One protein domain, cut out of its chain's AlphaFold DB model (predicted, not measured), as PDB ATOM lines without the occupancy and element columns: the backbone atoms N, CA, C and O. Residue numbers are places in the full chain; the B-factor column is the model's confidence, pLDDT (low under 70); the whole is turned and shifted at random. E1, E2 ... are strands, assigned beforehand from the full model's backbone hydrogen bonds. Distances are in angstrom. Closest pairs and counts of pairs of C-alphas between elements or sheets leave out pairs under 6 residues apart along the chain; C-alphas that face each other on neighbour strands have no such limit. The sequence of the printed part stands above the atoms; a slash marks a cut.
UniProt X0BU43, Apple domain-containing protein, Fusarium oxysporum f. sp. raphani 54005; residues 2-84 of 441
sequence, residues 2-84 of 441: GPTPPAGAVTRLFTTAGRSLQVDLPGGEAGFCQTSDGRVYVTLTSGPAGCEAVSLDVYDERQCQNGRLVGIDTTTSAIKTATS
ATOM      1  N   GLY A   2      -4.946  38.264  19.932       56.25
ATOM      2  CA  GLY A   2      -4.627  37.068  20.722       56.25
ATOM      3  C   GLY A   2      -4.962  37.254  22.210       56.25
ATOM      4  O   GLY A   2      -5.262  38.378  22.621       56.25
ATOM      5  N   PRO A   3      -4.920  36.183  23.021       64.44
ATOM      6  CA  PRO A   3      -5.098  36.288  24.465       64.44
ATOM      7  C   PRO A   3      -3.967  37.113  25.094       64.44
ATOM      8  O   PRO A   3      -2.793  36.903  24.789       64.44
ATOM      9  N   THR A   4      -4.312  38.034  25.995       67.44
ATOM     10  CA  THR A   4      -3.314  38.780  26.773       67.44
ATOM     11  C   THR A   4      -2.539  37.805  27.669       67.44
ATOM     12  O   THR A   4      -3.173  37.062  28.423       67.44
ATOM     13  N   PRO A   5      -1.195  37.781  27.618       62.06
ATOM     14  CA  PRO A   5      -0.395  36.874  28.437       62.06
ATOM     15  C   PRO A   5      -0.527  37.190  29.943       62.06
ATOM     16  O   PRO A   5      -0.774  38.346  30.303       62.06
ATOM     17  N   PRO A   6      -0.360  36.194  30.839       68.38
ATOM     18  CA  PRO A   6      -0.483  36.391  32.286       68.38
ATOM     19  C   PRO A   6       0.476  37.442  32.860       68.38
ATOM     20  O   PRO A   6       1.583  37.639  32.361       68.38
ATOM     21  N   ALA A   7       0.088  38.070  33.973       55.81
ATOM     22  CA  ALA A   7       0.988  38.939  34.728       55.81
ATOM     23  C   ALA A   7       2.221  38.147  35.207       55.81
ATOM     24  O   ALA A   7       2.080  37.081  35.803       55.81
ATOM     25  N   GLY A   8       3.422  38.661  34.924       55.31
ATOM     26  CA  GLY A   8       4.689  37.962  35.183       55.31
ATOM     27  C   GLY A   8       5.145  37.007  34.073       55.31
ATOM     28  O   GLY A   8       6.245  36.470  34.164       55.31
ATOM     29  N   ALA A   9       4.368  36.812  32.999       54.94
ATOM     30  CA  ALA A   9       4.871  36.134  31.805       54.94
ATOM     31  C   ALA A   9       5.955  36.985  31.120       54.94
ATOM     32  O   ALA A   9       5.806  38.202  30.981       54.94
ATOM     33  N   VAL A  10       7.032  36.350  30.649       58.19
ATOM     34  CA  VAL A  10       8.116  37.046  29.938       58.19
ATOM     35  C   VAL A  10       7.673  37.340  28.503       58.19
ATOM     36  O   VAL A  10       7.848  36.534  27.595       58.19
ATOM     37  N   THR A  11       7.036  38.494  28.307       58.62
ATOM     38  CA  THR A  11       6.456  38.900  27.010       58.62
ATOM     39  C   THR A  11       7.472  39.489  26.032       58.62
ATOM     40  O   THR A  11       7.193  39.581  24.837       58.62
ATOM     41  N   ARG A  12       8.644  39.897  26.530       61.50
ATOM     42  CA  ARG A  12       9.761  40.454  25.762       61.50
ATOM     43  C   ARG A  12      11.062  39.945  26.366       61.50
ATOM     44  O   ARG A  12      11.569  40.536  27.305       61.50
ATOM     45  N   LEU A  13      11.584  38.836  25.845       70.44
ATOM     46  CA  LEU A  13      12.802  38.232  26.395       70.44
ATOM     47  C   LEU A  13      14.044  39.125  26.231       70.44
ATOM     48  O   LEU A  13      15.005  38.956  26.968       70.44
ATOM     49  N   PHE A  14      14.034  40.050  25.264       81.00
ATOM     50  CA  PHE A  14      15.186  40.872  24.908       81.00
ATOM     51  C   PHE A  14      14.810  42.337  24.676       81.00
ATOM     52  O   PHE A  14      13.772  42.645  24.081       81.00
ATOM     53  N   THR A  15      15.694  43.232  25.106       82.38
ATOM     54  CA  THR A  15      15.651  44.688  24.906       82.38
ATOM     55  C   THR A  15      17.062  45.202  24.588       82.38
ATOM     56  O   THR A  15      18.032  44.446  24.654       82.38
ATOM     57  N   THR A  16      17.211  46.474  24.212       80.81
ATOM     58  CA  THR A  16      18.523  47.087  23.942       80.81
ATOM     59  C   THR A  16      18.729  48.358  24.759       80.81
ATOM     60  O   THR A  16      17.871  49.241  24.802       80.81
ATOM     61  N   ALA A  17      19.898  48.465  25.392       80.25
ATOM     62  CA  ALA A  17      20.334  49.637  26.143       80.25
ATOM     63  C   ALA A  17      21.516  50.291  25.413       80.25
ATOM     64  O   ALA A  17      22.677  49.908  25.570       80.25
ATOM     65  N   GLY A  18      21.216  51.264  24.550       84.62
ATOM     66  CA  GLY A  18      22.198  51.781  23.597       84.62
ATOM     67  C   GLY A  18      22.498  50.727  22.529       84.62
ATOM     68  O   GLY A  18      21.622  50.425  21.725       84.62
ATOM     69  N   ARG A  19      23.716  50.170  22.525       82.12
ATOM     70  CA  ARG A  19      24.069  49.024  21.663       82.12
ATOM     71  C   ARG A  19      23.919  47.670  22.345       82.12
ATOM     72  O   ARG A  19      23.665  46.694  21.651       82.12
ATOM     73  N   SER A  20      24.067  47.586  23.663       82.81
ATOM     74  CA  SER A  20      24.154  46.285  24.319       82.81
ATOM     75  C   SER A  20      22.772  45.655  24.502       82.81
ATOM     76  O   SER A  20      21.816  46.314  24.926       82.81
ATOM     77  N   LEU A  21      22.671  44.371  24.165       86.38
ATOM     78  CA  LEU A  21      21.496  43.536  24.369       86.38
ATOM     79  C   LEU A  21      21.300  43.297  25.872       86.38
ATOM     80  O   LEU A  21      22.255  43.018  26.598       86.38
ATOM     81  N   GLN A  22      20.058  43.382  26.331       84.62
ATOM     82  CA  GLN A  22      19.643  43.093  27.701       84.62
ATOM     83  C   GLN A  22      18.469  42.113  27.700       84.62
ATOM     84  O   GLN A  22      17.793  41.935  26.684       84.62
ATOM     85  N   VAL A  23      18.246  41.456  28.839       83.19
ATOM     86  CA  VAL A  23      17.182  40.464  29.032       83.19
ATOM     87  C   VAL A  23      16.196  41.034  30.051       83.19
ATOM     88  O   VAL A  23      16.515  41.139  31.233       83.19
ATOM     89  N   ASP A  24      15.016  41.450  29.589       76.31
ATOM     90  CA  ASP A  24      13.999  42.098  30.427       76.31
ATOM     91  C   ASP A  24      13.131  41.036  31.122       76.31
ATOM     92  O   ASP A  24      12.274  40.398  30.502       76.31
ATOM     93  N   LEU A  25      13.394  40.799  32.412       73.00
ATOM     94  CA  LEU A  25      12.680  39.808  33.219       73.00
ATOM     95  C   LEU A  25      11.879  40.461  34.356       73.00
ATOM     96  O   LEU A  25      12.441  41.194  35.174       73.00
ATOM     97  N   PRO A  26      10.583  40.126  34.507       62.50
ATOM     98  CA  PRO A  26       9.777  40.608  35.620       62.50
ATOM     99  C   PRO A  26      10.210  39.948  36.941       62.50
ATOM    100  O   PRO A  26       9.697  38.898  37.324       62.50
ATOM    101  N   GLY A  27      11.132  40.595  37.660       62.94
ATOM    102  CA  GLY A  27      11.524  40.229  39.028       62.94
ATOM    103  C   GLY A  27      12.922  39.624  39.204       62.94
ATOM    104  O   GLY A  27      13.187  39.067  40.266       62.94
ATOM    105  N   GLY A  28      13.815  39.735  38.217       68.25
ATOM    106  CA  GLY A  28      15.209  39.296  38.350       68.25
ATOM    107  C   GLY A  28      16.131  39.936  37.313       68.25
ATOM    108  O   GLY A  28      15.672  40.396  36.274       68.25
ATOM    109  N   GLU A  29      17.430  39.961  37.597       72.44
ATOM    110  CA  GLU A  29      18.451  40.352  36.623       72.44
ATOM    111  C   GLU A  29      18.820  39.146  35.756       72.44
ATOM    112  O   GLU A  29      19.042  38.050  36.274       72.44
ATOM    113  N   ALA A  30      18.926  39.341  34.442       82.31
ATOM    114  CA  ALA A  30      19.491  38.341  33.548       82.31
ATOM    115  C   ALA A  30      20.558  38.939  32.634       82.31
ATOM    116  O   ALA A  30      20.481  40.088  32.198       82.31
ATOM    117  N   GLY A  31      21.562  38.118  32.349       87.31
ATOM    118  CA  GLY A  31      22.706  38.461  31.515       87.31
ATOM    119  C   GLY A  31      23.064  37.329  30.563       87.31
ATOM    120  O   GLY A  31      22.309  36.368  30.399       87.31
ATOM    121  N   PHE A  32      24.240  37.446  29.954       89.62
ATOM    122  CA  PHE A  32      24.781  36.454  29.035       89.62
ATOM    123  C   PHE A  32      26.113  35.922  29.560       89.62
ATOM    124  O   PHE A  32      26.897  36.658  30.162       89.62
ATOM    125  N   CYS A  33      26.395  34.650  29.301       90.38
ATOM    126  CA  CYS A  33      27.712  34.070  29.536       90.38
ATOM    127  C   CYS A  33      28.139  33.200  28.351       90.38
ATOM    128  O   CYS A  33      27.285  32.640  27.663       90.38
ATOM    129  N   GLN A  34      29.444  33.081  28.111       93.44
ATOM    130  CA  GLN A  34      30.016  32.250  27.054       93.44
ATOM    131  C   GLN A  34      30.833  31.092  27.643       93.44
ATOM    132  O   GLN A  34      31.628  31.287  28.563       93.44
ATOM    133  N   THR A  35      30.639  29.879  27.125       89.88
ATOM    134  CA  THR A  35      31.450  28.696  27.460       89.88
ATOM    135  C   THR A  35      32.680  28.587  26.557       89.88
ATOM    136  O   THR A  35      32.770  29.222  25.507       89.88
ATOM    137  N   SER A  36      33.651  27.754  26.942       88.69
ATOM    138  CA  SER A  36      34.927  27.593  26.223       88.69
ATOM    139  C   SER A  36      34.818  26.993  24.812       88.69
ATOM    140  O   SER A  36      35.771  27.096  24.043       88.69
ATOM    141  N   ASP A  37      33.674  26.407  24.445       87.12
ATOM    142  CA  ASP A  37      33.336  25.992  23.075       87.12
ATOM    143  C   ASP A  37      32.641  27.102  22.255       87.12
ATOM    144  O   ASP A  37      32.177  26.866  21.142       87.12
ATOM    145  N   GLY A  38      32.571  28.325  22.794       85.56
ATOM    146  CA  GLY A  38      32.070  29.523  22.120       85.56
ATOM    147  C   GLY A  38      30.555  29.731  22.196       85.56
ATOM    148  O   GLY A  38      30.074  30.764  21.724       85.56
ATOM    149  N   ARG A  39      29.789  28.811  22.796       86.25
ATOM    150  CA  ARG A  39      28.329  28.955  22.942       86.25
ATOM    151  C   ARG A  39      27.984  30.031  23.960       86.25
ATOM    152  O   ARG A  39      28.593  30.098  25.023       86.25
ATOM    153  N   VAL A  40      26.970  30.836  23.649       89.31
ATOM    154  CA  VAL A  40      26.444  31.865  24.552       89.31
ATOM    155  C   VAL A  40      25.112  31.407  25.143       89.31
ATOM    156  O   VAL A  40      24.236  30.931  24.423       89.31
ATOM    157  N   TYR A  41      24.963  31.575  26.454       84.81
ATOM    158  CA  TYR A  41      23.783  31.220  27.239       84.81
ATOM    159  C   TYR A  41      23.190  32.460  27.910       84.81
ATOM    160  O   TYR A  41      23.927  33.340  28.350       84.81
ATOM    161  N   VAL A  42      21.862  32.500  28.044       85.88
ATOM    162  CA  VAL A  42      21.164  33.453  28.924       85.88
ATOM    163  C   VAL A  42      21.185  32.913  30.353       85.88
ATOM    164  O   VAL A  42      20.840  31.754  30.584       85.88
ATOM    165  N   THR A  43      21.563  33.747  31.320       83.31
ATOM    166  CA  THR A  43      21.697  33.375  32.737       83.31
ATOM    167  C   THR A  43      20.767  34.216  33.606       83.31
ATOM    168  O   THR A  43      20.902  35.436  33.615       83.31
ATOM    169  N   LEU A  44      19.852  33.572  34.341       77.81
ATOM    170  CA  LEU A  44      18.799  34.241  35.130       77.81
ATOM    171  C   LEU A  44      19.115  34.366  36.634       77.81
ATOM    172  O   LEU A  44      18.458  35.116  37.344       77.81
ATOM    173  N   THR A  45      20.062  33.571  37.138       70.44
ATOM    174  CA  THR A  45      20.460  33.523  38.563       70.44
ATOM    175  C   THR A  45      21.899  33.033  38.719       70.44
ATOM    176  O   THR A  45      22.666  33.566  39.515       70.44
ATOM    177  N   SER A  46      22.285  32.035  37.924       70.00
ATOM    178  CA  SER A  46      23.659  31.578  37.730       70.00
ATOM    179  C   SER A  46      23.840  31.024  36.313       70.00
ATOM    180  O   SER A  46      22.872  30.638  35.654       70.00
ATOM    181  N   GLY A  47      25.082  31.020  35.824       71.25
ATOM    182  CA  GLY A  47      25.458  30.346  34.578       71.25
ATOM    183  C   GLY A  47      25.935  28.906  34.808       71.25
ATOM    184  O   GLY A  47      26.213  28.524  35.949       71.25
ATOM    185  N   PRO A  48      26.067  28.096  33.740       75.44
ATOM    186  CA  PRO A  48      26.732  26.800  33.823       75.44
ATOM    187  C   PRO A  48      28.193  26.948  34.283       75.44
ATOM    188  O   PRO A  48      28.836  27.981  34.087       75.44
ATOM    189  N   ALA A  49      28.735  25.903  34.913       80.50
ATOM    190  CA  ALA A  49      30.101  25.924  35.430       80.50
ATOM    191  C   ALA A  49      31.126  26.109  34.293       80.50
ATOM    192  O   ALA A  49      31.104  25.371  33.312       80.50
ATOM    193  N   GLY A  50      32.032  27.081  34.441       82.44
ATOM    194  CA  GLY A  50      33.013  27.433  33.404       82.44
ATOM    195  C   GLY A  50      32.502  28.394  32.321       82.44
ATOM    196  O   GLY A  50      33.168  28.547  31.302       82.44
ATOM    197  N   CYS A  51      31.347  29.031  32.527       88.50
ATOM    198  CA  CYS A  51      30.825  30.087  31.659       88.50
ATOM    199  C   CYS A  51      31.307  31.472  32.139       88.50
ATOM    200  O   CYS A  51      31.101  31.819  33.303       88.50
ATOM    201  N   GLU A  52      31.933  32.268  31.269       90.69
ATOM    202  CA  GLU A  52      32.389  33.636  31.575       90.69
ATOM    203  C   GLU A  52      31.308  34.663  31.205       90.69
ATOM    204  O   GLU A  52      30.681  34.539  30.158       90.69
ATOM    205  N   ALA A  53      31.064  35.674  32.045       88.00
ATOM    206  CA  ALA A  53      30.043  36.691  31.786       88.00
ATOM    207  C   ALA A  53      30.440  37.626  30.626       88.00
ATOM    208  O   ALA A  53      31.497  38.261  30.661       88.00
ATOM    209  N   VAL A  54      29.563  37.746  29.624       89.75
ATOM    210  CA  VAL A  54      29.789  38.539  28.404       89.75
ATOM    211  C   VAL A  54      28.687  39.574  28.187       89.75
ATOM    212  O   VAL A  54      27.532  39.375  28.559       89.75
ATOM    213  N   SER A  55      29.035  40.679  27.531       88.56
ATOM    214  CA  SER A  55      28.068  41.625  26.969       88.56
ATOM    215  C   SER A  55      27.940  41.380  25.468       88.56
ATOM    216  O   SER A  55      28.950  41.266  24.775       88.56
ATOM    217  N   LEU A  56      26.708  41.302  24.964       89.88
ATOM    218  CA  LEU A  56      26.428  41.202  23.532       89.88
ATOM    219  C   LEU A  56      26.040  42.583  23.002       89.88
ATOM    220  O   LEU A  56      25.142  43.208  23.558       89.88
ATOM    221  N   ASP A  57      26.677  43.039  21.926       88.88
ATOM    222  CA  ASP A  57      26.300  44.275  21.235       88.88
ATOM    223  C   ASP A  57      25.478  43.974  19.977       88.88
ATOM    224  O   ASP A  57      25.822  43.104  19.176       88.88
ATOM    225  N   VAL A  58      24.402  44.738  19.799       87.94
ATOM    226  CA  VAL A  58      23.528  44.728  18.628       87.94
ATOM    227  C   VAL A  58      24.034  45.745  17.607       87.94
ATOM    228  O   VAL A  58      24.405  46.872  17.946       87.94
ATOM    229  N   TYR A  59      24.019  45.338  16.341       86.38
ATOM    230  CA  TYR A  59      24.429  46.132  15.188       86.38
ATOM    231  C   TYR A  59      23.315  46.113  14.142       86.38
ATOM    232  O   TYR A  59      22.670  45.082  13.958       86.38
ATOM    233  N   ASP A  60      23.105  47.228  13.440       84.25
ATOM    234  CA  ASP A  60      22.159  47.260  12.320       84.25
ATOM    235  C   ASP A  60      22.633  46.325  11.197       84.25
ATOM    236  O   ASP A  60      23.830  46.242  10.914       84.25
ATOM    237  N   GLU A  61      21.703  45.704  10.464       82.62
ATOM    238  CA  GLU A  61      22.006  44.850   9.300       82.62
ATOM    239  C   GLU A  61      22.940  45.544   8.295       82.62
ATOM    240  O   GLU A  61      23.862  44.941   7.756       82.62
ATOM    241  N   ARG A  62      22.770  46.861   8.112       84.94
ATOM    242  CA  ARG A  62      23.600  47.703   7.232       84.94
ATOM    243  C   ARG A  62      25.072  47.767   7.651       84.94
ATOM    244  O   ARG A  62      25.918  48.093   6.818       84.94
ATOM    245  N   GLN A  63      25.374  47.488   8.919       85.62
ATOM    246  CA  GLN A  63      26.732  47.365   9.438       85.62
ATOM    247  C   GLN A  63      27.304  45.956   9.248       85.62
ATOM    248  O   GLN A  63      28.521  45.820   9.240       85.62
ATOM    249  N   CYS A  64      26.483  44.918   9.073       87.88
ATOM    250  CA  CYS A  64      26.951  43.559   8.809       87.88
ATOM    251  C   CYS A  64      27.085  43.327   7.298       87.88
ATOM    252  O   CYS A  64      26.120  43.004   6.609       87.88
ATOM    253  N   GLN A  65      28.292  43.499   6.755       85.25
ATOM    254  CA  GLN A  65      28.555  43.342   5.322       85.25
ATOM    255  C   GLN A  65      29.565  42.219   5.091       85.25
ATOM    256  O   GLN A  65      30.686  42.262   5.595       85.25
ATOM    257  N   ASN A  66      29.173  41.205   4.312       82.38
ATOM    258  CA  ASN A  66      30.001  40.032   3.992       82.38
ATOM    259  C   ASN A  66      30.548  39.313   5.248       82.38
ATOM    260  O   ASN A  66      31.721  38.952   5.306       82.38
ATOM    261  N   GLY A  67      29.714  39.168   6.287       80.56
ATOM    262  CA  GLY A  67      30.099  38.548   7.562       80.56
ATOM    263  C   GLY A  67      31.029  39.395   8.442       80.56
ATOM    264  O   GLY A  67      31.539  38.895   9.443       80.56
ATOM    265  N   ARG A  68      31.264  40.671   8.102       83.00
ATOM    266  CA  ARG A  68      32.106  41.592   8.875       83.00
ATOM    267  C   ARG A  68      31.349  42.865   9.248       83.00
ATOM    268  O   ARG A  68      30.652  43.453   8.428       83.00
ATOM    269  N   LEU A  69      31.560  43.331  10.478       86.38
ATOM    270  CA  LEU A  69      31.079  44.636  10.922       86.38
ATOM    271  C   LEU A  69      31.884  45.767  10.259       86.38
ATOM    272  O   LEU A  69      33.107  45.841  10.407       86.38
ATOM    273  N   VAL A  70      31.196  46.648   9.531       82.94
ATOM    274  CA  VAL A  70      31.753  47.859   8.911       82.94
ATOM    275  C   VAL A  70      31.412  49.106   9.729       82.94
ATOM    276  O   VAL A  70      30.384  49.176  10.403       82.94
ATOM    277  N   GLY A  71      32.291  50.109   9.683       74.56
ATOM    278  CA  GLY A  71      32.123  51.339  10.467       74.56
ATOM    279  C   GLY A  71      32.326  51.165  11.978       74.56
ATOM    280  O   GLY A  71      31.971  52.062  12.737       74.56
ATOM    281  N   ILE A  72      32.897  50.038  12.420       72.38
ATOM    282  CA  ILE A  72      33.542  49.941  13.732       72.38
ATOM    283  C   ILE A  72      35.047  50.162  13.562       72.38
ATOM    284  O   ILE A  72      35.686  49.514  12.729       72.38
ATOM    285  N   ASP A  73      35.622  51.072  14.345       56.22
ATOM    286  CA  ASP A  73      37.073  51.190  14.442       56.22
ATOM    287  C   ASP A  73      37.632  49.923  15.096       56.22
ATOM    288  O   ASP A  73      37.216  49.523  16.186       56.22
ATOM    289  N   THR A  74      38.587  49.272  14.425       49.16
ATOM    290  CA  THR A  74      39.101  47.931  14.776       49.16
ATOM    291  C   THR A  74      39.903  47.860  16.091       49.16
ATOM    292  O   THR A  74      40.620  46.895  16.336       49.16
ATOM    293  N   THR A  75      39.814  48.887  16.936       46.59
ATOM    294  CA  THR A  75      40.563  49.055  18.191       46.59
ATOM    295  C   THR A  75      39.819  48.494  19.411       46.59
ATOM    296  O   THR A  75      40.429  48.323  20.462       46.59
ATOM    297  N   THR A  76      38.532  48.145  19.279       46.62
ATOM    298  CA  THR A  76      37.716  47.569  20.371       46.62
ATOM    299  C   THR A  76      37.528  46.050  20.238       46.62
ATOM    300  O   THR A  76      36.557  45.487  20.728       46.62
ATOM    301  N   SER A  77      38.505  45.340  19.662       38.91
ATOM    302  CA  SER A  77      38.704  43.904  19.942       38.91
ATOM    303  C   SER A  77      39.367  43.707  21.313       38.91
ATOM    304  O   SER A  77      40.391  43.043  21.446       38.91
ATOM    305  N   ALA A  78      38.768  44.311  22.337       38.34
ATOM    306  CA  ALA A  78      39.065  44.074  23.736       38.34
ATOM    307  C   ALA A  78      37.801  43.483  24.356       38.34
ATOM    308  O   ALA A  78      36.797  44.181  24.502       38.34
ATOM    309  N   ILE A  79      37.851  42.193  24.698       46.06
ATOM    310  CA  ILE A  79      36.793  41.537  25.466       46.06
ATOM    311  C   ILE A  79      36.716  42.269  26.806       46.06
ATOM    312  O   ILE A  79      37.586  42.116  27.662       46.06
ATOM    313  N   LYS A  80      35.690  43.106  26.982       39.78
ATOM    314  CA  LYS A  80      35.321  43.601  28.305       39.78
ATOM    315  C   LYS A  80      34.613  42.468  29.033       39.78
ATOM    316  O   LYS A  80      33.386  42.424  29.060       39.78
ATOM    317  N   THR A  81      35.400  41.572  29.627       36.19
ATOM    318  CA  THR A  81      34.943  40.699  30.710       36.19
ATOM    319  C   THR A  81      34.183  41.572  31.701       36.19
ATOM    320  O   THR A  81      34.752  42.516  32.267       36.19
ATOM    321  N   ALA A  82      32.889  41.308  31.865       41.16
ATOM    322  CA  ALA A  82      32.031  42.111  32.721       41.16
ATOM    323  C   ALA A  82      32.394  41.826  34.184       41.16
ATOM    324  O   ALA A  82      31.862  40.907  34.807       41.16
ATOM    325  N   THR A  83      33.348  42.595  34.718       32.56
ATOM    326  CA  THR A  83      33.750  42.523  36.128       32.56
ATOM    327  C   THR A  83      32.510  42.775  36.972       32.56
ATOM    328  O   THR A  83      31.951  43.867  36.925       32.56
ATOM    329  N   SER A  84      32.053  41.752  37.694       36.75
ATOM    330  CA  SER A  84      30.781  41.801  38.407       36.75
ATOM    331  C   SER A  84      30.818  42.876  39.492       36.75
ATOM    332  O   SER A  84      31.484  42.706  40.516       36.75
TER     333      SER A  84
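AT A GLANCE: This is residues 2 to 84 of the 441 residues of the protein "Apple domain-containing protein" of Fusarium oxysporum f. sp. raphani 54005 (UniProt X0BU43). Little of this domain is regular structure: a small sheet, E4 - E3 - E5, and a short hairpin, E1 and E2, sit beside each other between two long unnamed stretches. Residues 2 to 14 trail away at one end; residues 55 to 84 run past the hairpin and fold back toward E5, with 73 to 78 sticking out. The printed part has 83 residues, no named helix and five strands, E1 to E5 in order, both sheets antiparallel; it is all strand by class, with 17 residues in named elements, and loose, radius of gyration of the C-alphas 15.5 A, spans 44 by 35 by 21 A.

HOW THE PARTS SIT: E3, residues 31 to 34, and E4, residues 40 to 43, form a hairpin; N 41 and O 33 are 2.8 A apart. E5, residues 52 to 54, is E3's other neighbour, with N 34 and O 52 at 2.8 A. E1, residues 15 to 17, and E2, residues 20 to 22, pair through N 22 and O 15, 2.8 A, as a hairpin. The closest C-alphas of E2 and E3 are those of Gln 22 and Gly 31, 6.7 A.

IN THESE COORDINATES: E3 spans 10.6 A and E4 9.6 A. C-alpha 15 is at (15.651, 44.688, 24.906), C-alpha 54 at (29.789, 38.539, 28.404).

THE WHOLE: The printed part has no cut, and no link is long. Confidence is low in residues 2 to 12, 26 to 28 and 73 to 84.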